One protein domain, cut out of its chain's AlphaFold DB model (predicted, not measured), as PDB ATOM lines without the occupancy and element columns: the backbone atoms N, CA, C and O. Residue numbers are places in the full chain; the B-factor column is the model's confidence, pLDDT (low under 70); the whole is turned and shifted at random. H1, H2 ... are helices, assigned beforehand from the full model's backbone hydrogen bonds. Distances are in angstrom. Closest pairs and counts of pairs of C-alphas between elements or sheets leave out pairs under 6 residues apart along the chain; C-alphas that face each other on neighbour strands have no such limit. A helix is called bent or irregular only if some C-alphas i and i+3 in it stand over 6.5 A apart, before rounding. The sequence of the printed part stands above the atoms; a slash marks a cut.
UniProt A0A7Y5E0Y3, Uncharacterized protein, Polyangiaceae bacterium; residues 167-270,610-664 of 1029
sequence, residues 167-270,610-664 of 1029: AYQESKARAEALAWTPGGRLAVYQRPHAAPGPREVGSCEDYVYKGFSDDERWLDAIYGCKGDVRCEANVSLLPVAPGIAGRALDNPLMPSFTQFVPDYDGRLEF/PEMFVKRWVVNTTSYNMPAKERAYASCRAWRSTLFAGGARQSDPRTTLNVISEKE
ATOM      1  N   ALA A 167     232.547 195.359 175.929       84.69
ATOM      2  CA  ALA A 167     232.090 194.199 176.705       84.69
ATOM      3  C   ALA A 167     232.563 192.847 176.138       84.69
ATOM      4  O   ALA A 167     232.768 191.894 176.890       84.69
ATOM      5  N   TYR A 168     232.784 192.760 174.821       86.12
ATOM      6  CA  TYR A 168     233.374 191.574 174.205       86.12
ATOM      7  C   TYR A 168     234.868 191.427 174.538       86.12
ATOM      8  O   TYR A 168     235.313 190.322 174.843       86.12
ATOM      9  N   GLN A 169     235.630 192.527 174.530       84.00
ATOM     10  CA  GLN A 169     237.046 192.522 174.916       84.00
ATOM     11  C   GLN A 169     237.209 192.194 176.403       84.00
ATOM     12  O   GLN A 169     238.062 191.386 176.752       84.00
ATOM     13  N   GLU A 170     236.340 192.733 177.260       84.94
ATOM     14  CA  GLU A 170     236.331 192.442 178.696       84.94
ATOM     15  C   GLU A 170     236.014 190.960 178.974       84.94
ATOM     16  O   GLU A 170     236.745 190.270 179.686       84.94
ATOM     17  N   SER A 171     234.976 190.413 178.323       85.12
ATOM     18  CA  SER A 171     234.654 188.983 178.428       85.12
ATOM     19  C   SER A 171     235.771 188.085 177.893       85.12
ATOM     20  O   SER A 171     235.940 186.965 178.381       85.12
ATOM     21  N   LYS A 172     236.513 188.540 176.878       86.25
ATOM     22  CA  LYS A 172     237.666 187.822 176.332       86.25
ATOM     23  C   LYS A 172     238.848 187.862 177.306       86.25
ATOM     24  O   LYS A 172     239.418 186.810 177.577       86.25
ATOM     25  N   ALA A 173     239.165 189.026 177.876       82.44
ATOM     26  CA  ALA A 173     240.214 189.195 178.883       82.44
ATOM     27  C   ALA A 173     239.968 188.284 180.095       82.44
ATOM     28  O   ALA A 173     240.843 187.520 180.497       82.44
ATOM     29  N   ARG A 174     238.727 188.257 180.599       84.44
ATOM     30  CA  ARG A 174     238.312 187.345 181.672       84.44
ATOM     31  C   ARG A 174     238.527 185.870 181.311       84.44
ATOM     32  O   ARG A 174     238.994 185.101 182.148       84.44
ATOM     33  N   ALA A 175     238.213 185.458 180.081       86.06
ATOM     34  CA  ALA A 175     238.439 184.085 179.625       86.06
ATOM     35  C   ALA A 175     239.939 183.742 179.506       86.06
ATOM     36  O   ALA A 175     240.352 182.651 179.900       86.06
ATOM     37  N   GLU A 176     240.759 184.674 179.014       85.00
ATOM     38  CA  GLU A 176     242.216 184.523 178.922       85.00
ATOM     39  C   GLU A 176     242.877 184.443 180.310       85.00
ATOM     40  O   GLU A 176     243.731 183.586 180.527       85.00
ATOM     41  N   ALA A 177     242.438 185.257 181.272       82.75
ATOM     42  CA  ALA A 177     242.903 185.217 182.659       82.75
ATOM     43  C   ALA A 177     242.529 183.908 183.381       82.75
ATOM     44  O   ALA A 177     243.356 183.310 184.075       82.75
ATOM     45  N   LEU A 178     241.310 183.396 183.168       81.50
ATOM     46  CA  LEU A 178     240.898 182.087 183.686       81.50
ATOM     47  C   LEU A 178     241.760 180.951 183.107       81.50
ATOM     48  O   LEU A 178     242.142 180.034 183.842       81.50
ATOM     49  N   ALA A 179     242.122 181.036 181.823       83.19
ATOM     50  CA  ALA A 179     243.017 180.094 181.152       83.19
ATOM     51  C   ALA A 179     244.506 180.268 181.522       83.19
ATOM     52  O   ALA A 179     245.296 179.345 181.319       83.19
ATOM     53  N   TRP A 180     244.910 181.413 182.080       79.81
ATOM     54  CA  TRP A 180     246.301 181.697 182.437       79.81
ATOM     55  C   TRP A 180     246.750 180.884 183.657       79.81
ATOM     56  O   TRP A 180     246.206 181.021 184.752       79.81
ATOM     57  N   THR A 181     247.751 180.019 183.494       72.19
ATOM     58  CA  THR A 181     248.306 179.214 184.596       72.19
ATOM     59  C   THR A 181     249.473 179.970 185.245       72.19
ATOM     60  O   THR A 181     250.474 180.201 184.562       72.19
ATOM     61  N   PRO A 182     249.401 180.368 186.532       63.00
ATOM     62  CA  PRO A 182     250.417 181.239 187.117       63.00
ATOM     63  C   PRO A 182     251.780 180.558 187.268       63.00
ATOM     64  O   PRO A 182     251.890 179.493 187.872       63.00
ATOM     65  N   GLY A 183     252.849 181.258 186.883       62.19
ATOM     66  CA  GLY A 183     254.230 180.944 187.283       62.19
ATOM     67  C   GLY A 183     254.554 181.314 188.743       62.19
ATOM     68  O   GLY A 183     255.676 181.713 189.036       62.19
ATOM     69  N   GLY A 184     253.570 181.263 189.648       55.28
ATOM     70  CA  GLY A 184     253.746 181.515 191.086       55.28
ATOM     71  C   GLY A 184     253.624 182.968 191.576       55.28
ATOM     72  O   GLY A 184     253.888 183.219 192.749       55.28
ATOM     73  N   ARG A 185     253.223 183.941 190.740       61.06
ATOM     74  CA  ARG A 185     252.948 185.328 191.178       61.06
ATOM     75  C   ARG A 185     251.651 185.868 190.574       61.06
ATOM     76  O   ARG A 185     251.566 186.038 189.365       61.06
ATOM     77  N   LEU A 186     250.674 186.178 191.429       55.59
ATOM     78  CA  LEU A 186     249.332 186.651 191.048       55.59
ATOM     79  C   LEU A 186     249.334 188.009 190.317       55.59
ATOM     80  O   LEU A 186     248.504 188.243 189.452       55.59
ATOM     81  N   ALA A 187     250.312 188.877 190.592       58.88
ATOM     82  CA  ALA A 187     250.403 190.233 190.033       58.88
ATOM     83  C   ALA A 187     250.922 190.322 188.572       58.88
ATOM     84  O   ALA A 187     251.413 191.376 188.165       58.88
ATOM     85  N   VAL A 188     250.903 189.219 187.808       64.38
ATOM     86  CA  VAL A 188     251.594 189.110 186.503       64.38
ATOM     87  C   VAL A 188     250.644 188.932 185.311       64.38
ATOM     88  O   VAL A 188     251.067 189.199 184.188       64.38
ATOM     89  N   TYR A 189     249.373 188.557 185.507       69.62
ATOM     90  CA  TYR A 189     248.415 188.653 184.400       69.62
ATOM     91  C   TYR A 189     248.175 190.133 184.076       69.62
ATOM     92  O   TYR A 189     247.753 190.910 184.929       69.62
ATOM     93  N   GLN A 190     248.507 190.509 182.844       71.44
ATOM     94  CA  GLN A 190     248.241 191.804 182.231       71.44
ATOM     95  C   GLN A 190     247.920 191.523 180.765       71.44
ATOM     96  O   GLN A 190     248.615 190.721 180.127       71.44
ATOM     97  N   ARG A 191     246.895 192.172 180.211       77.00
ATOM     98  CA  ARG A 191     246.608 192.093 178.775       77.00
ATOM     99  C   ARG A 191     247.840 192.542 177.966       77.00
ATOM    100  O   ARG A 191     248.539 193.476 178.367       77.00
ATOM    101  N   PRO A 192     248.095 191.957 176.778       68.00
ATOM    102  CA  PRO A 192     249.278 192.250 175.953       68.00
ATOM    103  C   PRO A 192     249.304 193.659 175.313       68.00
ATOM    104  O   PRO A 192     250.053 193.896 174.370       68.00
ATOM    105  N   HIS A 193     248.530 194.616 175.833       68.38
ATOM    106  CA  HIS A 193     248.628 196.048 175.522       68.38
ATOM    107  C   HIS A 193     249.898 196.700 176.125       68.38
ATOM    108  O   HIS A 193     250.275 197.820 175.774       68.38
ATOM    109  N   ALA A 194     250.602 195.986 177.011       53.94
ATOM    110  CA  ALA A 194     251.829 196.430 177.664       53.94
ATOM    111  C   ALA A 194     253.107 196.232 176.810       53.94
ATOM    112  O   ALA A 194     253.898 195.338 177.103       53.94
ATOM    113  N   ALA A 195     253.313 197.089 175.794       45.22
ATOM    114  CA  ALA A 195     254.602 197.667 175.328       45.22
ATOM    115  C   ALA A 195     254.591 198.016 173.815       45.22
ATOM    116  O   ALA A 195     254.010 197.267 173.030       45.22
ATOM    117  N   PRO A 196     255.291 199.082 173.361       46.88
ATOM    118  CA  PRO A 196     256.246 199.911 174.101       46.88
ATOM    119  C   PRO A 196     255.718 201.316 174.450       46.88
ATOM    120  O   PRO A 196     254.983 201.937 173.690       46.88
ATOM    121  N   GLY A 197     256.173 201.837 175.592       59.62
ATOM    122  CA  GLY A 197     255.890 203.200 176.051       59.62
ATOM    123  C   GLY A 197     254.546 203.350 176.789       59.62
ATOM    124  O   GLY A 197     253.517 202.894 176.295       59.62
ATOM    125  N   PRO A 198     254.495 204.050 177.942       58.06
ATOM    126  CA  PRO A 198     253.256 204.298 178.698       58.06
ATOM    127  C   PRO A 198     252.333 205.340 178.031       58.06
ATOM    128  O   PRO A 198     251.552 206.005 178.705       58.06
ATOM    129  N   ARG A 199     252.486 205.563 176.720       61.47
ATOM    130  CA  ARG A 199     251.844 206.650 175.975       61.47
ATOM    131  C   ARG A 199     251.337 206.194 174.611       61.47
ATOM    132  O   ARG A 199     250.145 206.324 174.382       61.47
ATOM    133  N   GLU A 200     252.184 205.644 173.738       71.38
ATOM    134  CA  GLU A 200     251.806 205.292 172.353       71.38
ATOM    135  C   GLU A 200     250.497 204.484 172.290       71.38
ATOM    136  O   GLU A 200     250.450 203.360 172.785       71.38
ATOM    137  N   VAL A 201     249.441 205.047 171.691       78.25
ATOM    138  CA  VAL A 201     248.148 204.367 171.508       78.25
ATOM    139  C   VAL A 201     248.130 203.697 170.133       78.25
ATOM    140  O   VAL A 201     248.185 204.377 169.111       78.25
ATOM    141  N   GLY A 202     248.068 202.365 170.097       81.69
ATOM    142  CA  GLY A 202     248.116 201.570 168.861       81.69
ATOM    143  C   GLY A 202     246.756 201.155 168.287       81.69
ATOM    144  O   GLY A 202     246.662 200.815 167.107       81.69
ATOM    145  N   SER A 203     245.696 201.159 169.099       86.62
ATOM    146  CA  SER A 203     244.334 200.796 168.685       86.62
ATOM    147  C   SER A 203     243.281 201.432 169.599       86.62
ATOM    148  O   SER A 203     243.624 202.059 170.599       86.62
ATOM    149  N   CYS A 204     241.991 201.272 169.287       87.00
ATOM    150  CA  CYS A 204     240.933 201.756 170.182       87.00
ATOM    151  C   CYS A 204     240.770 200.907 171.444       87.00
ATOM    152  O   CYS A 204     240.288 201.408 172.453       87.00
ATOM    153  N   GLU A 205     241.189 199.646 171.410       88.19
ATOM    154  CA  GLU A 205     241.278 198.814 172.604       88.19
ATOM    155  C   GLU A 205     242.395 199.312 173.523       88.19
ATOM    156  O   GLU A 205     242.181 199.483 174.716       88.19
ATOM    157  N   ASP A 206     243.555 199.632 172.949       85.56
ATOM    158  CA  ASP A 206     244.694 200.206 173.666       85.56
ATOM    159  C   ASP A 206     244.398 201.624 174.200       85.56
ATOM    160  O   ASP A 206     244.827 201.981 175.293       85.56
ATOM    161  N   TYR A 207     243.591 202.410 173.472       85.06
ATOM    162  CA  TYR A 207     243.071 203.709 173.918       85.06
ATOM    163  C   TYR A 207     242.228 203.584 175.191       85.06
ATOM    164  O   TYR A 207     242.453 204.319 176.149       85.06
ATOM    165  N   VAL A 208     241.265 202.653 175.212       87.38
ATOM    166  CA  VAL A 208     240.420 202.423 176.395       87.38
ATOM    167  C   VAL A 208     241.248 201.815 177.518       87.38
ATOM    168  O   VAL A 208     241.206 202.333 178.627       87.38
ATOM    169  N   TYR A 209     242.080 200.810 177.227       87.25
ATOM    170  CA  TYR A 209     242.932 200.179 178.230       87.25
ATOM    171  C   TYR A 209     243.828 201.202 178.943       87.25
ATOM    172  O   TYR A 209     243.830 201.274 180.165       87.25
ATOM    173  N   LYS A 210     244.533 202.068 178.203       83.94
ATOM    174  CA  LYS A 210     245.373 203.133 178.787       83.94
ATOM    175  C   LYS A 210     244.556 204.289 179.382       83.94
ATOM    176  O   LYS A 210     245.006 204.917 180.338       83.94
ATOM    177  N   GLY A 211     243.361 204.552 178.853       83.06
ATOM    178  CA  GLY A 211     242.405 205.543 179.360       83.06
ATOM    179  C   GLY A 211     241.683 205.133 180.642       83.06
ATOM    180  O   GLY A 211     241.032 205.969 181.259       83.06
ATOM    181  N   PHE A 212     241.823 203.875 181.053       85.25
ATOM    182  CA  PHE A 212     241.357 203.326 182.323       85.25
ATOM    183  C   PHE A 212     242.482 202.495 182.983       85.25
ATOM    184  O   PHE A 212     242.212 201.528 183.681       85.25
ATOM    185  N   SER A 213     243.757 202.851 182.753       84.94
ATOM    186  CA  SER A 213     244.934 201.990 183.004       84.94
ATOM    187  C   SER A 213     244.973 201.326 184.381       84.94
ATOM    188  O   SER A 213     245.271 200.136 184.478       84.94
ATOM    189  N   ASP A 214     244.672 202.063 185.449       83.56
ATOM    190  CA  ASP A 214     244.667 201.489 186.795       83.56
ATOM    191  C   ASP A 214     243.444 200.602 187.076       83.56
ATOM    192  O   ASP A 214     243.628 199.528 187.649       83.56
ATOM    193  N   ASP A 215     242.245 200.963 186.604       85.69
ATOM    194  CA  ASP A 215     241.066 200.082 186.655       85.69
ATOM    195  C   ASP A 215     241.324 198.788 185.878       85.69
ATOM    196  O   ASP A 215     241.008 197.703 186.343       85.69
ATOM    197  N   GLU A 216     241.894 198.881 184.679       87.94
ATOM    198  CA  GLU A 216     242.081 197.741 183.780       87.94
ATOM    199  C   GLU A 216     243.186 196.802 184.272       87.94
ATOM    200  O   GLU A 216     243.054 195.583 184.161       87.94
ATOM    201  N   ARG A 217     244.239 197.345 184.896       87.44
ATOM    202  CA  ARG A 217     245.270 196.549 185.579       87.44
ATOM    203  C   ARG A 217     244.762 195.935 186.881       87.44
ATOM    204  O   ARG A 217     245.183 194.828 187.216       87.44
ATOM    205  N   TRP A 218     243.881 196.628 187.601       89.56
ATOM    206  CA  TRP A 218     243.153 196.062 188.733       89.56
ATOM    207  C   TRP A 218     242.294 194.882 188.276       89.56
ATOM    208  O   TRP A 218     242.477 193.779 188.778       89.56
ATOM    209  N   LEU A 219     241.457 195.072 187.255       89.31
ATOM    210  CA  LEU A 219     240.596 194.043 186.665       89.31
ATOM    211  C   LEU A 219     241.384 192.831 186.160       89.31
ATOM    212  O   LEU A 219     241.016 191.699 186.464       89.31
ATOM    213  N   ASP A 220     242.509 193.051 185.476       88.31
ATOM    214  CA  ASP A 220     243.421 191.984 185.057       88.31
ATOM    215  C   ASP A 220     243.932 191.171 186.266       88.31
ATOM    216  O   ASP A 220     243.903 189.937 186.253       88.31
ATOM    217  N   ALA A 221     244.346 191.840 187.346       88.88
ATOM    218  CA  ALA A 221     244.822 191.176 188.558       88.88
ATOM    219  C   ALA A 221     243.698 190.459 189.337       88.88
ATOM    220  O   ALA A 221     243.922 189.359 189.843       88.88
ATOM    221  N   ILE A 222     242.488 191.028 189.376       90.25
ATOM    222  CA  ILE A 222     241.268 190.397 189.902       90.25
ATOM    223  C   ILE A 222     240.938 189.130 189.105       90.25
ATOM    224  O   ILE A 222     240.740 188.067 189.684       90.25
ATOM    225  N   TYR A 223     240.949 189.181 187.772       88.62
ATOM    226  CA  TYR A 223     240.718 187.987 186.958       88.62
ATOM    227  C   TYR A 223     241.828 186.936 187.142       88.62
ATOM    228  O   TYR A 223     241.546 185.735 187.114       88.62
ATOM    229  N   GLY A 224     243.061 187.369 187.425       88.31
ATOM    230  CA  GLY A 224     244.171 186.510 187.851       88.31
ATOM    231  C   GLY A 224     243.928 185.748 189.164       88.31
ATOM    232  O   GLY A 224     244.518 184.681 189.352       88.31
ATOM    233  N   CYS A 225     243.027 186.224 190.032       89.69
ATOM    234  CA  CYS A 225     242.585 185.521 191.243       89.69
ATOM    235  C   CYS A 225     241.588 184.382 190.974       89.69
ATOM    236  O   CYS A 225     241.356 183.558 191.855       89.69
ATOM    237  N   LYS A 226     241.003 184.303 189.770       88.88
ATOM    238  CA  LYS A 226     240.085 183.226 189.344       88.88
ATOM    239  C   LYS A 226     238.866 183.002 190.256       88.88
ATOM    240  O   LYS A 226     238.361 181.881 190.322       88.88
ATOM    241  N   GLY A 227     238.372 184.042 190.929       85.31
ATOM    242  CA  GLY A 227     237.277 183.930 191.896       85.31
ATOM    243  C   GLY A 227     237.715 183.619 193.331       85.31
ATOM    244  O   GLY A 227     236.849 183.476 194.191       85.31
ATOM    245  N   ASP A 228     239.021 183.530 193.630       88.50
ATOM    246  CA  ASP A 228     239.497 183.579 195.018       88.50
ATOM    247  C   ASP A 228     239.250 184.981 195.579       88.50
ATOM    248  O   ASP A 228     240.034 185.916 195.420       88.50
ATOM    249  N   VAL A 229     238.144 185.087 196.300       86.56
ATOM    250  CA  VAL A 229     237.665 186.281 196.985       86.56
ATOM    251  C   VAL A 229     238.716 186.911 197.915       86.56
ATOM    252  O   VAL A 229     238.775 188.137 198.033       86.56
ATOM    253  N   ARG A 230     239.561 186.113 198.591       86.44
ATOM    254  CA  ARG A 230     240.636 186.652 199.446       86.44
ATOM    255  C   ARG A 230     241.729 187.275 198.582       86.44
ATOM    256  O   ARG A 230     242.219 188.351 198.916       86.44
ATOM    257  N   CYS A 231     242.099 186.631 197.477       91.00
ATOM    258  CA  CYS A 231     243.009 187.214 196.494       91.00
ATOM    259  C   CYS A 231     242.440 188.518 195.913       91.00
ATOM    260  O   CYS A 231     243.150 189.521 195.888       91.00
ATOM    261  N   GLU A 232     241.162 188.545 195.530       90.44
ATOM    262  CA  GLU A 232     240.513 189.721 194.935       90.44
ATOM    263  C   GLU A 232     240.465 190.916 195.904       90.44
ATOM    264  O   GLU A 232     240.804 192.048 195.535       90.44
ATOM    265  N   ALA A 233     240.146 190.668 197.178       89.12
ATOM    266  CA  ALA A 233     240.246 191.675 198.231       89.12
ATOM    267  C   ALA A 233     241.694 192.153 198.435       89.12
ATOM    268  O   ALA A 233     241.952 193.356 198.422       89.12
ATOM    269  N   ASN A 234     242.657 191.232 198.553       90.44
ATOM    270  CA  ASN A 234     244.074 191.566 198.727       90.44
ATOM    271  C   ASN A 234     244.632 192.407 197.570       90.44
ATOM    272  O   ASN A 234     245.353 193.367 197.824       90.44
ATOM    273  N   VAL A 235     244.294 192.068 196.321       90.69
ATOM    274  CA  VAL A 235     244.678 192.818 195.113       90.69
ATOM    275  C   VAL A 235     244.102 194.230 195.153       90.69
ATOM    276  O   VAL A 235     244.844 195.190 194.956       90.69
ATOM    277  N   SER A 236     242.810 194.368 195.461       89.88
ATOM    278  CA  SER A 236     242.137 195.672 195.550       89.88
ATOM    279  C   SER A 236     242.771 196.584 196.604       89.88
ATOM    280  O   SER A 236     242.935 197.781 196.365       89.88
ATOM    281  N   LEU A 237     243.172 195.997 197.737       89.25
ATOM    282  CA  LEU A 237     243.765 196.669 198.894       89.25
ATOM    283  C   LEU A 237     245.267 196.989 198.755       89.25
ATOM    284  O   LEU A 237     245.849 197.549 199.686       89.25
ATOM    285  N   LEU A 238     245.921 196.676 197.627       89.88
ATOM    286  CA  LEU A 238     247.318 197.077 197.430       89.88
ATOM    287  C   LEU A 238     247.425 198.616 197.312       89.88
ATOM    288  O   LEU A 238     246.729 199.212 196.489       89.88
ATOM    289  N   PRO A 239     248.356 199.273 198.032       85.31
ATOM    290  CA  PRO A 239     248.549 200.730 197.980       85.31
ATOM    291  C   PRO A 239     249.258 201.211 196.698       85.31
ATOM    292  O   PRO A 239     249.665 202.366 196.592       85.31
ATOM    293  N   VAL A 240     249.466 200.313 195.732       86.31
ATOM    294  CA  VAL A 240     250.133 200.536 194.445       86.31
ATOM    295  C   VAL A 240     249.456 199.678 193.380       86.31
ATOM    296  O   VAL A 240     248.934 198.608 193.692       86.31
ATOM    297  N   ALA A 241     249.508 200.108 192.117       83.62
ATOM    298  CA  ALA A 241     248.966 199.344 190.994       83.62
ATOM    299  C   ALA A 241     249.507 197.894 190.980       83.62
ATOM    300  O   ALA A 241     250.730 197.711 191.041       83.62
ATOM    301  N   PRO A 242     248.650 196.861 190.869       89.00
ATOM    302  CA  PRO A 242     247.266 196.909 190.381       89.00
ATOM    303  C   PRO A 242     246.183 197.217 191.433       89.00
ATOM    304  O   PRO A 242     245.011 197.175 191.093       89.00
ATOM    305  N   GLY A 243     246.512 197.512 192.692       87.88
ATOM    306  CA  GLY A 243     245.492 197.902 193.671       87.88
ATOM    307  C   GLY A 243     244.972 199.320 193.482       87.88
ATOM    308  O   GLY A 243     245.636 200.175 192.882       87.88
ATOM    309  N   ILE A 244     243.776 199.551 194.018       86.50
ATOM    310  CA  ILE A 244     243.002 200.795 193.892       86.50
ATOM    311  C   ILE A 244     242.845 201.533 195.230       86.50
ATOM    312  O   ILE A 244     242.479 202.705 195.250       86.50
ATOM    313  N   ALA A 245     243.146 200.871 196.348       83.75
ATOM    314  CA  ALA A 245     242.921 201.407 197.681       83.75
ATOM    315  C   ALA A 245     243.833 202.591 198.041       83.75
ATOM    316  O   ALA A 245     245.048 202.556 197.838       83.75
ATOM    317  N   GLY A 246     243.240 203.620 198.657       75.75
ATOM    318  CA  GLY A 246     243.966 204.697 199.341       75.75
ATOM    319  C   GLY A 246     244.851 205.591 198.459       75.75
ATOM    320  O   GLY A 246     245.713 206.291 198.991       75.75
ATOM    321  N   ARG A 247     244.669 205.585 197.132       80.19
ATOM    322  CA  ARG A 247     245.468 206.384 196.189       80.19
ATOM    323  C   ARG A 247     244.621 206.966 195.063       80.19
ATOM    324  O   ARG A 247     243.585 206.415 194.706       80.19
ATOM    325  N   ALA A 248     245.111 208.042 194.449       75.56
ATOM    326  CA  ALA A 248     244.605 208.464 193.149       75.56
ATOM    327  C   ALA A 248     244.940 207.391 192.098       75.56
ATOM    328  O   ALA A 248     246.071 206.888 192.051       75.56
ATOM    329  N   LEU A 249     243.954 207.045 191.272       78.50
ATOM    330  CA  LEU A 249     244.141 206.161 190.127       78.50
ATOM    331  C   LEU A 249     244.775 206.967 188.992       78.50
ATOM    332  O   LEU A 249     244.298 208.049 188.645       78.50
ATOM    333  N   ASP A 250     245.875 206.463 188.438       72.44
ATOM    334  CA  ASP A 250     246.559 207.085 187.314       72.44
ATOM    335  C   ASP A 250     245.730 206.871 186.047       72.44
ATOM    336  O   ASP A 250     245.609 205.759 185.521       72.44
ATOM    337  N   ASN A 251     245.160 207.969 185.557       70.81
ATOM    338  CA  ASN A 251     244.596 208.059 184.225       70.81
ATOM    339  C   ASN A 251     245.543 208.899 183.350       70.81
ATOM    340  O   ASN A 251     245.323 210.104 183.177       70.81
ATOM    341  N   PRO A 252     246.610 208.294 182.792       61.84
ATOM    342  CA  PRO A 252     247.663 209.035 182.095       61.84
ATOM    343  C   PRO A 252     247.169 209.695 180.801       61.84
ATOM    344  O   PRO A 252     247.865 210.556 180.248       61.84
ATOM    345  N   LEU A 253     245.994 209.277 180.314       57.47
ATOM    346  CA  LEU A 253     245.371 209.755 179.088       57.47
ATOM    347  C   LEU A 253     244.254 210.784 179.335       57.47
ATOM    348  O   LEU A 253     244.098 211.693 178.523       57.47
ATOM    349  N   MET A 254     243.502 210.695 180.436       57.81
ATOM    350  CA  MET A 254     242.378 211.595 180.728       57.81
ATOM    351  C   MET A 254     242.537 212.308 182.089       57.81
ATOM    352  O   MET A 254     241.771 212.051 183.021       57.81
ATOM    353  N   PRO A 255     243.491 213.253 182.228       52.09
ATOM    354  CA  PRO A 255     243.750 213.960 183.490       52.09
ATOM    355  C   PRO A 255     242.576 214.830 183.983       52.09
ATOM    356  O   PRO A 255     242.571 215.255 185.135       52.09
ATOM    357  N   SER A 256     241.583 215.098 183.129       46.81
ATOM    358  CA  SER A 256     240.346 215.829 183.439       46.81
ATOM    359  C   SER A 256     239.134 214.927 183.729       46.81
ATOM    360  O   SER A 256     238.084 215.436 184.112       46.81
ATOM    361  N   PHE A 257     239.247 213.599 183.590       44.47
ATOM    362  CA  PHE A 257     238.149 212.651 183.858       44.47
ATOM    363  C   PHE A 257     238.011 212.251 185.337       44.47
ATOM    364  O   PHE A 257     237.304 211.301 185.671       44.47
ATOM    365  N   THR A 258     238.596 213.037 186.244       43.72
ATOM    366  CA  THR A 258     238.376 212.965 187.699       43.72
ATOM    367  C   THR A 258     236.910 213.172 188.122       43.72
ATOM    368  O   THR A 258     236.597 212.993 189.294       43.72
ATOM    369  N   GLN A 259     236.009 213.504 187.187       42.09
ATOM    370  CA  GLN A 259     234.567 213.707 187.400       42.09
ATOM    371  C   GLN A 259     233.652 212.536 186.980       42.09
ATOM    372  O   GLN A 259     232.439 212.665 187.110       42.09
ATOM    373  N   PHE A 260     234.173 211.417 186.453       40.91
ATOM    374  CA  PHE A 260     233.335 210.251 186.084       40.91
ATOM    375  C   PHE A 260     233.510 209.013 186.976       40.91
ATOM    376  O   PHE A 260     232.911 207.971 186.709       40.91
ATOM    377  N   VAL A 261     234.212 209.163 188.102       40.75
ATOM    378  CA  VAL A 261     233.763 208.509 189.340       40.75
ATOM    379  C   VAL A 261     232.451 209.208 189.735       40.75
ATOM    380  O   VAL A 261     232.438 210.438 189.707       40.75
ATOM    381  N   PRO A 262     231.346 208.494 190.034       40.78
ATOM    382  CA  PRO A 262     230.032 209.112 190.235       40.78
ATOM    383  C   PRO A 262     230.046 210.183 191.327       40.78
ATOM    384  O   PRO A 262     230.280 209.841 192.478       40.78
ATOM    385  N   ASP A 263     229.799 211.437 190.926       36.31
ATOM    386  CA  ASP A 263     229.363 212.640 191.671       36.31
ATOM    387  C   ASP A 263     229.564 212.694 193.212       36.31
ATOM    388  O   ASP A 263     228.728 213.184 193.967       36.31
ATOM    389  N   TYR A 264     230.718 212.220 193.684       37.03
ATOM    390  CA  TYR A 264     231.148 212.204 195.084       37.03
ATOM    391  C   TYR A 264     232.603 212.688 195.175       37.03
ATOM    392  O   TYR A 264     233.507 211.886 195.378       37.03
ATOM    393  N   ASP A 265     232.846 213.989 194.988       35.09
ATOM    394  CA  ASP A 265     233.999 214.763 195.513       35.09
ATOM    395  C   ASP A 265     235.418 214.119 195.454       35.09
ATOM    396  O   ASP A 265     236.277 214.360 196.308       35.09
ATOM    397  N   GLY A 266     235.694 213.267 194.458       40.09
ATOM    398  CA  GLY A 266     236.932 212.474 194.382       40.09
ATOM    399  C   GLY A 266     237.101 211.437 195.507       40.09
ATOM    400  O   GLY A 266     238.208 210.953 195.741       40.09
ATOM    401  N   ARG A 267     236.019 211.106 196.218       42.50
ATOM    402  CA  ARG A 267     235.970 210.225 197.385       42.50
ATOM    403  C   ARG A 267     234.789 209.262 197.300       42.50
ATOM    404  O   ARG A 267     233.735 209.490 197.885       42.50
ATOM    405  N   LEU A 268     235.065 208.086 196.738       47.50
ATOM    406  CA  LEU A 268     234.409 206.822 197.110       47.50
ATOM    407  C   LEU A 268     234.803 206.408 198.548       47.50
ATOM    408  O   LEU A 268     235.186 205.276 198.817       47.50
ATOM    409  N   GLU A 269     234.775 207.362 199.476       58.41
ATOM    410  CA  GLU A 269     234.839 207.111 200.905       58.41
ATOM    411  C   GLU A 269     233.386 207.078 201.368       58.41
ATOM    412  O   GLU A 269     232.783 208.131 201.585       58.41
ATOM    413  N   PHE A 270     232.798 205.889 201.519       63.16
ATOM    414  CA  PHE A 270     231.572 205.784 202.298       63.16
ATOM    415  C   PHE A 270     231.848 206.365 203.691       63.16
ATOM    416  O   PHE A 270     232.737 205.892 204.397       63.16
ATOM    417  N   PRO A 610     235.526 189.343 203.109       84.12
ATOM    418  CA  PRO A 610     236.088 189.682 201.804       84.12
ATOM    419  C   PRO A 610     235.097 189.437 200.657       84.12
ATOM    420  O   PRO A 610     235.178 190.095 199.631       84.12
ATOM    421  N   GLU A 611     234.124 188.537 200.836       82.25
ATOM    422  CA  GLU A 611     233.082 188.261 199.841       82.25
ATOM    423  C   GLU A 611     232.051 189.380 199.757       82.25
ATOM    424  O   GLU A 611     231.662 189.771 198.659       82.25
ATOM    425  N   MET A 612     231.655 189.950 200.896       79.06
ATOM    426  CA  MET A 612     230.802 191.137 200.910       79.06
ATOM    427  C   MET A 612     231.543 192.363 200.362       79.06
ATOM    428  O   MET A 612     230.931 193.154 199.647       79.06
ATOM    429  N   PHE A 613     232.861 192.481 200.586       80.00
ATOM    430  CA  PHE A 613     233.696 193.467 199.887       80.00
ATOM    431  C   PHE A 613     233.689 193.238 198.366       80.00
ATOM    432  O   PHE A 613     233.305 194.135 197.625       80.00
ATOM    433  N   VAL A 614     234.046 192.042 197.885       81.88
ATOM    434  CA  VAL A 614     234.125 191.715 196.448       81.88
ATOM    435  C   VAL A 614     232.775 191.899 195.746       81.88
ATOM    436  O   VAL A 614     232.708 192.559 194.709       81.88
ATOM    437  N   LYS A 615     231.677 191.399 196.327       78.25
ATOM    438  CA  LYS A 615     230.318 191.598 195.794       78.25
ATOM    439  C   LYS A 615     229.944 193.084 195.708       78.25
ATOM    440  O   LYS A 615     229.333 193.484 194.722       78.25
ATOM    441  N   ARG A 616     230.332 193.909 196.691       70.44
ATOM    442  CA  ARG A 616     230.033 195.353 196.723       70.44
ATOM    443  C   ARG A 616     230.963 196.203 195.851       70.44
ATOM    444  O   ARG A 616     230.517 197.218 195.331       70.44
ATOM    445  N   TRP A 617     232.230 195.829 195.702       70.25
ATOM    446  CA  TRP A 617     233.246 196.670 195.061       70.25
ATOM    447  C   TRP A 617     233.705 196.135 193.715       70.25
ATOM    448  O   TRP A 617     233.662 196.871 192.732       70.25
ATOM    449  N   VAL A 618     234.075 194.858 193.623       74.56
ATOM    450  CA  VAL A 618     234.514 194.256 192.356       74.56
ATOM    451  C   VAL A 618     233.341 194.175 191.379       74.56
ATOM    452  O   VAL A 618     233.394 194.755 190.295       74.56
ATOM    453  N   VAL A 619     232.236 193.527 191.761       73.06
ATOM    454  CA  VAL A 619     231.100 193.282 190.845       73.06
ATOM    455  C   VAL A 619     230.389 194.580 190.426       73.06
ATOM    456  O   VAL A 619     229.960 194.714 189.278       73.06
ATOM    457  N   ASN A 620     230.335 195.581 191.307       66.50
ATOM    458  CA  ASN A 620     229.766 196.883 190.960       66.50
ATOM    459  C   ASN A 620     230.718 197.748 190.136       66.50
ATOM    460  O   ASN A 620     230.302 198.280 189.120       66.50
ATOM    461  N   THR A 621     231.994 197.886 190.510       66.19
ATOM    462  CA  THR A 621     232.908 198.777 189.767       66.19
ATOM    463  C   THR A 621     233.212 198.217 188.376       66.19
ATOM    464  O   THR A 621     233.249 198.974 187.404       66.19
ATOM    465  N   THR A 622     233.332 196.884 188.249       69.19
ATOM    466  CA  THR A 622     233.448 196.201 186.943       69.19
ATOM    467  C   THR A 622     232.301 196.569 186.002       69.19
ATOM    468  O   THR A 622     232.553 196.778 184.822       69.19
ATOM    469  N   SER A 623     231.061 196.668 186.497       68.38
ATOM    470  CA  SER A 623     229.875 196.976 185.688       68.38
ATOM    471  C   SER A 623     229.622 198.482 185.535       68.38
ATOM    472  O   SER A 623     229.257 198.924 184.445       68.38
ATOM    473  N   TYR A 624     229.886 199.283 186.568       65.44
ATOM    474  CA  TYR A 624     229.644 200.726 186.588       65.44
ATOM    475  C   TYR A 624     230.490 201.483 185.555       65.44
ATOM    476  O   TYR A 624     229.981 202.370 184.872       65.44
ATOM    477  N   ASN A 625     231.757 201.097 185.364       73.56
ATOM    478  CA  ASN A 625     232.621 201.759 184.380       73.56
ATOM    479  C   ASN A 625     232.381 201.266 182.936       73.56
ATOM    480  O   ASN A 625     232.872 201.891 181.995       73.56
ATOM    481  N   MET A 626     231.579 200.215 182.703       80.31
ATOM    482  CA  MET A 626     231.332 199.694 181.345       80.31
ATOM    483  C   MET A 626     230.695 200.706 180.382       80.31
ATOM    484  O   MET A 626     231.209 200.825 179.271       80.31
ATOM    485  N   PRO A 627     229.650 201.481 180.740       78.19
ATOM    486  CA  PRO A 627     229.110 202.514 179.854       78.19
ATOM    487  C   PRO A 627     230.133 203.603 179.502       78.19
ATOM    488  O   PRO A 627     230.128 204.104 178.377       78.19
ATOM    489  N   ALA A 628     231.034 203.953 180.427       77.50
ATOM    490  CA  ALA A 628     232.104 204.919 180.178       77.50
ATOM    491  C   ALA A 628     233.170 204.348 179.224       77.50
ATOM    492  O   ALA A 628     233.533 205.007 178.247       77.50
ATOM    493  N   LYS A 629     233.599 203.098 179.443       84.31
ATOM    494  CA  LYS A 629     234.533 202.368 178.572       84.31
ATOM    495  C   LYS A 629     233.957 202.135 177.168       84.31
ATOM    496  O   LYS A 629     234.639 202.389 176.177       84.31
ATOM    497  N   GLU A 630     232.684 201.751 177.053       84.81
ATOM    498  CA  GLU A 630     231.970 201.624 175.770       84.81
ATOM    499  C   GLU A 630     231.849 202.971 175.045       84.81
ATOM    500  O   GLU A 630     232.068 203.038 173.834       84.81
ATOM    501  N   ARG A 631     231.561 204.066 175.767       80.12
ATOM    502  CA  ARG A 631     231.537 205.424 175.195       80.12
ATOM    503  C   ARG A 631     232.919 205.824 174.674       80.12
ATOM    504  O   ARG A 631     233.020 206.270 173.536       80.12
ATOM    505  N   ALA A 632     233.979 205.595 175.450       82.25
ATOM    506  CA  ALA A 632     235.358 205.848 175.034       82.25
ATOM    507  C   ALA A 632     235.758 205.006 173.803       82.25
ATOM    508  O   ALA A 632     236.335 205.537 172.850       82.25
ATOM    509  N   TYR A 633     235.384 203.723 173.772       88.25
ATOM    510  CA  TYR A 633     235.612 202.823 172.636       88.25
ATOM    511  C   TYR A 633     234.852 203.270 171.377       88.25
ATOM    512  O   TYR A 633     235.399 203.271 170.270       88.25
ATOM    513  N   ALA A 634     233.587 203.669 171.526       82.94
ATOM    514  CA  ALA A 634     232.759 204.182 170.439       82.94
ATOM    515  C   ALA A 634     233.305 205.506 169.883       82.94
ATOM    516  O   ALA A 634     233.446 205.625 168.665       82.94
ATOM    517  N   SER A 635     233.681 206.453 170.750       80.75
ATOM    518  CA  SER A 635     234.286 207.727 170.345       80.75
ATOM    519  C   SER A 635     235.619 207.509 169.627       80.75
ATOM    520  O   SER A 635     235.780 207.999 168.511       80.75
ATOM    521  N   CYS A 636     236.539 206.697 170.167       85.06
ATOM    522  CA  CYS A 636     237.787 206.375 169.465       85.06
ATOM    523  C   CYS A 636     237.529 205.793 168.067       85.06
ATOM    524  O   CYS A 636     238.193 206.168 167.100       85.06
ATOM    525  N   ARG A 637     236.535 204.906 167.919       85.31
ATOM    526  CA  ARG A 637     236.223 204.318 166.609       85.31
ATOM    527  C   ARG A 637     235.586 205.298 165.632       85.31
ATOM    528  O   ARG A 637     235.906 205.216 164.450       85.31
ATOM    529  N   ALA A 638     234.750 206.226 166.101       76.94
ATOM    530  CA  ALA A 638     234.212 207.304 165.272       76.94
ATOM    531  C   ALA A 638     235.334 208.187 164.697       76.94
ATOM    532  O   ALA A 638     235.296 208.547 163.524       76.94
ATOM    533  N   TRP A 639     236.374 208.449 165.492       77.50
ATOM    534  CA  TRP A 639     237.538 209.240 165.089       77.50
ATOM    535  C   TRP A 639     238.698 208.407 164.514       77.50
ATOM    536  O   TRP A 639     239.743 208.970 164.201       77.50
ATOM    537  N   ARG A 640     238.559 207.082 164.332       81.75
ATOM    538  CA  ARG A 640     239.679 206.163 164.023       81.75
ATOM    539  C   ARG A 640     240.513 206.596 162.814       81.75
ATOM    540  O   ARG A 640     241.735 206.479 162.843       81.75
ATOM    541  N   SER A 641     239.870 207.079 161.754       75.94
ATOM    542  CA  SER A 641     240.559 207.575 160.558       75.94
ATOM    543  C   SER A 641     241.431 208.796 160.846       75.94
ATOM    544  O   SER A 641     242.488 208.912 160.243       75.94
ATOM    545  N   THR A 642     241.028 209.667 161.774       74.69
ATOM    546  CA  THR A 642     241.794 210.832 162.237       74.69
ATOM    547  C   THR A 642     242.890 210.436 163.228       74.69
ATOM    548  O   THR A 642     244.015 210.908 163.112       74.69
ATOM    549  N   LEU A 643     242.579 209.552 164.184       70.06
ATOM    550  CA  LEU A 643     243.486 209.156 165.273       70.06
ATOM    551  C   LEU A 643     244.668 208.298 164.803       70.06
ATOM    552  O   LEU A 643     245.746 208.367 165.383       70.06
ATOM    553  N   PHE A 644     244.470 207.494 163.756       78.00
ATOM    554  CA  PHE A 644     245.476 206.558 163.241       78.00
ATOM    555  C   PHE A 644     245.835 206.832 161.766       78.00
ATOM    556  O   PHE A 644     246.290 205.934 161.050       78.00
ATOM    557  N   ALA A 645     245.615 208.065 161.291       71.62
ATOM    558  CA  ALA A 645     246.003 208.496 159.947       71.62
ATOM    559  C   ALA A 645     247.520 208.364 159.725       71.62
ATOM    560  O   ALA A 645     248.323 208.727 160.580       71.62
ATOM    561  N   GLY A 646     247.923 207.886 158.546       68.12
ATOM    562  CA  GLY A 646     249.326 207.887 158.111       68.12
ATOM    563  C   GLY A 646     250.218 206.777 158.681       68.12
ATOM    564  O   GLY A 646     251.381 206.705 158.301       68.12
ATOM    565  N   GLY A 647     249.719 205.905 159.564       60.88
ATOM    566  CA  GLY A 647     250.470 204.750 160.090       60.88
ATOM    567  C   GLY A 647     251.638 205.088 161.030       60.88
ATOM    568  O   GLY A 647     252.197 204.189 161.658       60.88
ATOM    569  N   ALA A 648     251.982 206.368 161.177       56.34
ATOM    570  CA  ALA A 648     252.871 206.850 162.218       56.34
ATOM    571  C   ALA A 648     252.181 206.711 163.581       56.34
ATOM    572  O   ALA A 648     251.068 207.201 163.779       56.34
ATOM    573  N   ARG A 649     252.852 206.069 164.544       57.75
ATOM    574  CA  ARG A 649     252.422 206.134 165.945       57.75
ATOM    575  C   ARG A 649     252.519 207.589 166.396       57.75
ATOM    576  O   ARG A 649     253.593 208.181 166.296       57.75
ATOM    577  N   GLN A 650     251.422 208.167 166.880       57.12
ATOM    578  CA  GLN A 650     251.466 209.514 167.445       57.12
ATOM    579  C   GLN A 650     252.308 209.494 168.726       57.12
ATOM    580  O   GLN A 650     251.985 208.800 169.691       57.12
ATOM    581  N   SER A 651     253.412 210.239 168.703       54.47
ATOM    582  CA  SER A 651     254.418 210.271 169.770       54.47
ATOM    583  C   SER A 651     253.963 211.037 171.014       54.47
ATOM    584  O   SER A 651     254.455 210.755 172.107       54.47
ATOM    585  N   ASP A 652     253.000 211.954 170.878       62.06
ATOM    586  CA  ASP A 652     252.291 212.552 172.008       62.06
ATOM    587  C   ASP A 652     250.775 212.286 171.944       62.06
ATOM    588  O   ASP A 652     250.042 213.002 171.259       62.06
ATOM    589  N   PRO A 653     250.274 211.299 172.705       55.97
ATOM    590  CA  PRO A 653     248.846 211.057 172.833       55.97
ATOM    591  C   PRO A 653     248.120 212.209 173.519       55.97
ATOM    592  O   PRO A 653     246.925 212.356 173.299       55.97
ATOM    593  N   ARG A 654     248.790 213.015 174.361       59.06
ATOM    594  CA  ARG A 654     248.118 214.083 175.119       59.06
ATOM    595  C   ARG A 654     247.509 215.116 174.187       59.06
ATOM    596  O   ARG A 654     246.366 215.491 174.396       59.06
ATOM    597  N   THR A 655     248.212 215.499 173.126       63.66
ATOM    598  CA  THR A 655     247.655 216.349 172.066       63.66
ATOM    599  C   THR A 655     246.386 215.727 171.467       63.66
ATOM    600  O   THR A 655     245.348 216.379 171.373       63.66
ATOM    601  N   THR A 656     246.420 214.436 171.144       61.91
ATOM    602  CA  THR A 656     245.287 213.687 170.580       61.91
ATOM    603  C   THR A 656     244.099 213.577 171.541       61.91
ATOM    604  O   THR A 656     242.949 213.712 171.133       61.91
ATOM    605  N   LEU A 657     244.367 213.357 172.826       60.25
ATOM    606  CA  LEU A 657     243.372 213.249 173.892       60.25
ATOM    607  C   LEU A 657     242.791 214.596 174.293       60.25
ATOM    608  O   LEU A 657     241.601 214.663 174.583       60.25
ATOM    609  N   ASN A 658     243.576 215.670 174.242       63.34
ATOM    610  CA  ASN A 658     243.064 217.029 174.359       63.34
ATOM    611  C   ASN A 658     242.098 217.300 173.201       63.34
ATOM    612  O   ASN A 658     240.957 217.646 173.457       63.34
ATOM    613  N   VAL A 659     242.454 216.968 171.953       66.44
ATOM    614  CA  VAL A 659     241.530 217.101 170.808       66.44
ATOM    615  C   VAL A 659     240.266 216.235 170.951       66.44
ATOM    616  O   VAL A 659     239.177 216.704 170.622       66.44
ATOM    617  N   ILE A 660     240.353 214.989 171.441       64.62
ATOM    618  CA  ILE A 660     239.153 214.163 171.693       64.62
ATOM    619  C   ILE A 660     238.316 214.749 172.836       64.62
ATOM    620  O   ILE A 660     237.099 214.833 172.704       64.62
ATOM    621  N   SER A 661     238.936 215.136 173.951       59.97
ATOM    622  CA  SER A 661     238.230 215.622 175.140       59.97
ATOM    623  C   SER A 661     237.645 217.016 174.936       59.97
ATOM    624  O   SER A 661     236.508 217.226 175.323       59.97
ATOM    625  N   GLU A 662     238.322 217.925 174.237       64.19
ATOM    626  CA  GLU A 662     237.764 219.206 173.788       64.19
ATOM    627  C   GLU A 662     236.567 218.983 172.861       64.19
ATOM    628  O   GLU A 662     235.523 219.607 173.049       64.19
ATOM    629  N   LYS A 663     236.652 218.032 171.917       65.62
ATOM    630  CA  LYS A 663     235.518 217.664 171.055       65.62
ATOM    631  C   LYS A 663     234.368 217.017 171.824       65.62
ATOM    632  O   LYS A 663     233.220 217.348 171.551       65.62
ATOM    633  N   GLU A 664     234.632 216.134 172.786       61.28
ATOM    634  CA  GLU A 664     233.602 215.514 173.636       61.28
ATOM    635  C   GLU A 664     233.050 216.481 174.701       61.28
ATOM    636  O   GLU A 664     231.897 216.341 175.094       61.28
TER     637      GLU A 664
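This is residues 167 to 270 and 610 to 664 of the 1029 residues of an uncharacterized protein of Polyangiaceae bacterium (UniProt A0A7Y5E0Y3). Look first for H5 and H6, which run nearly end to end as a long helical spine along the length of the domain, with H4 packed across H5 and H2 packed across H6. H3 lies near the middle, folded back with H4 as a helical hairpin, and H1 meets it near their last residues to make a corner; beyond H6 the chain folds back through short H7 to H8. The printed part has 159 residues with eight named helices, H1 to H8 in chain order, and no named strand; the class is all helix, and the helices that touch are mostly crossed. It is compact, with a radius of gyration of the C-alphas of 16.0 A, and spans 47 by 38 by 25 A.

Find C-alpha 167 at (232.090, 194.199, 176.705); from there H1 runs to residue 179, 18.4 A away. Further on come H2, residues 204 to 211, H3, residues 213 to 224 and 16.2 A long, and H4, residues 229 to 236. After the cut, pick up H5 at C-alpha 610, (236.088, 189.682, 201.804); it runs 19.9 A to residue 624. H5 is neither bent nor irregular, but only just: C-alphas 616 and 619 are 6.3 A apart. H6, residues 626 to 638, is 18.0 A long, and H7 holds residues 640 to 643. H8, residues 653 to 664, runs 15.9 A to C-alpha 664 at (233.602, 215.514, 173.636).

Start at H1, whose residues 173 to 178 alone touch H3, at residues 220 to 224 alone; the closest C-alphas, of Ala 177 and Gly 224, are 5.5 A apart, and the tilt is steep at 42 degrees, the same way. H2 touches H6 at a steep tilt of 51 degrees, opposite ways, with the C-alphas of Cys 204 and Cys 636 closest at 5.6 A. In the H3 and H4 hairpin, residues 218 to 222 of H3 alone touch H4, at a shallow tilt of 21 degrees, opposite ways; look at the closest C-alphas, of Ile 222 and Glu 232, 5.1 A apart. H4 touches H5 at a steep tilt of 57 degrees, the same way, with the C-alphas of Val 229 and Glu 611 closest at 5.8 A. H5 and H6 meet only through their link. H7 is close to H8 but not clearly touching it, with the C-alphas of Leu 643 and Thr 656 closest at 7.2 A. H6 and H8 are near each other, with 6 pairs of C-alphas within 10 A. Every O i to N i+4 pair is within hydrogen-bond range in H1, H2, H3, H4, H6 and H8, against 8 of 11 in H5; H7 is too short for such a pair.

The two C-alphas farthest apart, of Met 612 and Gly 646, are 49.6 A apart. Residues 271 to 609 are not printed, and C-alphas 270 and 610 lie 16.7 A apart across the cut. The link from H1 to H2 is long, with 24 residues, and residues 237 to 270 hold no named element. The mean pLDDT of the printed part is 73.1; look for values under 70 at 59 residues, among them 252 to 270 and 646 to 664.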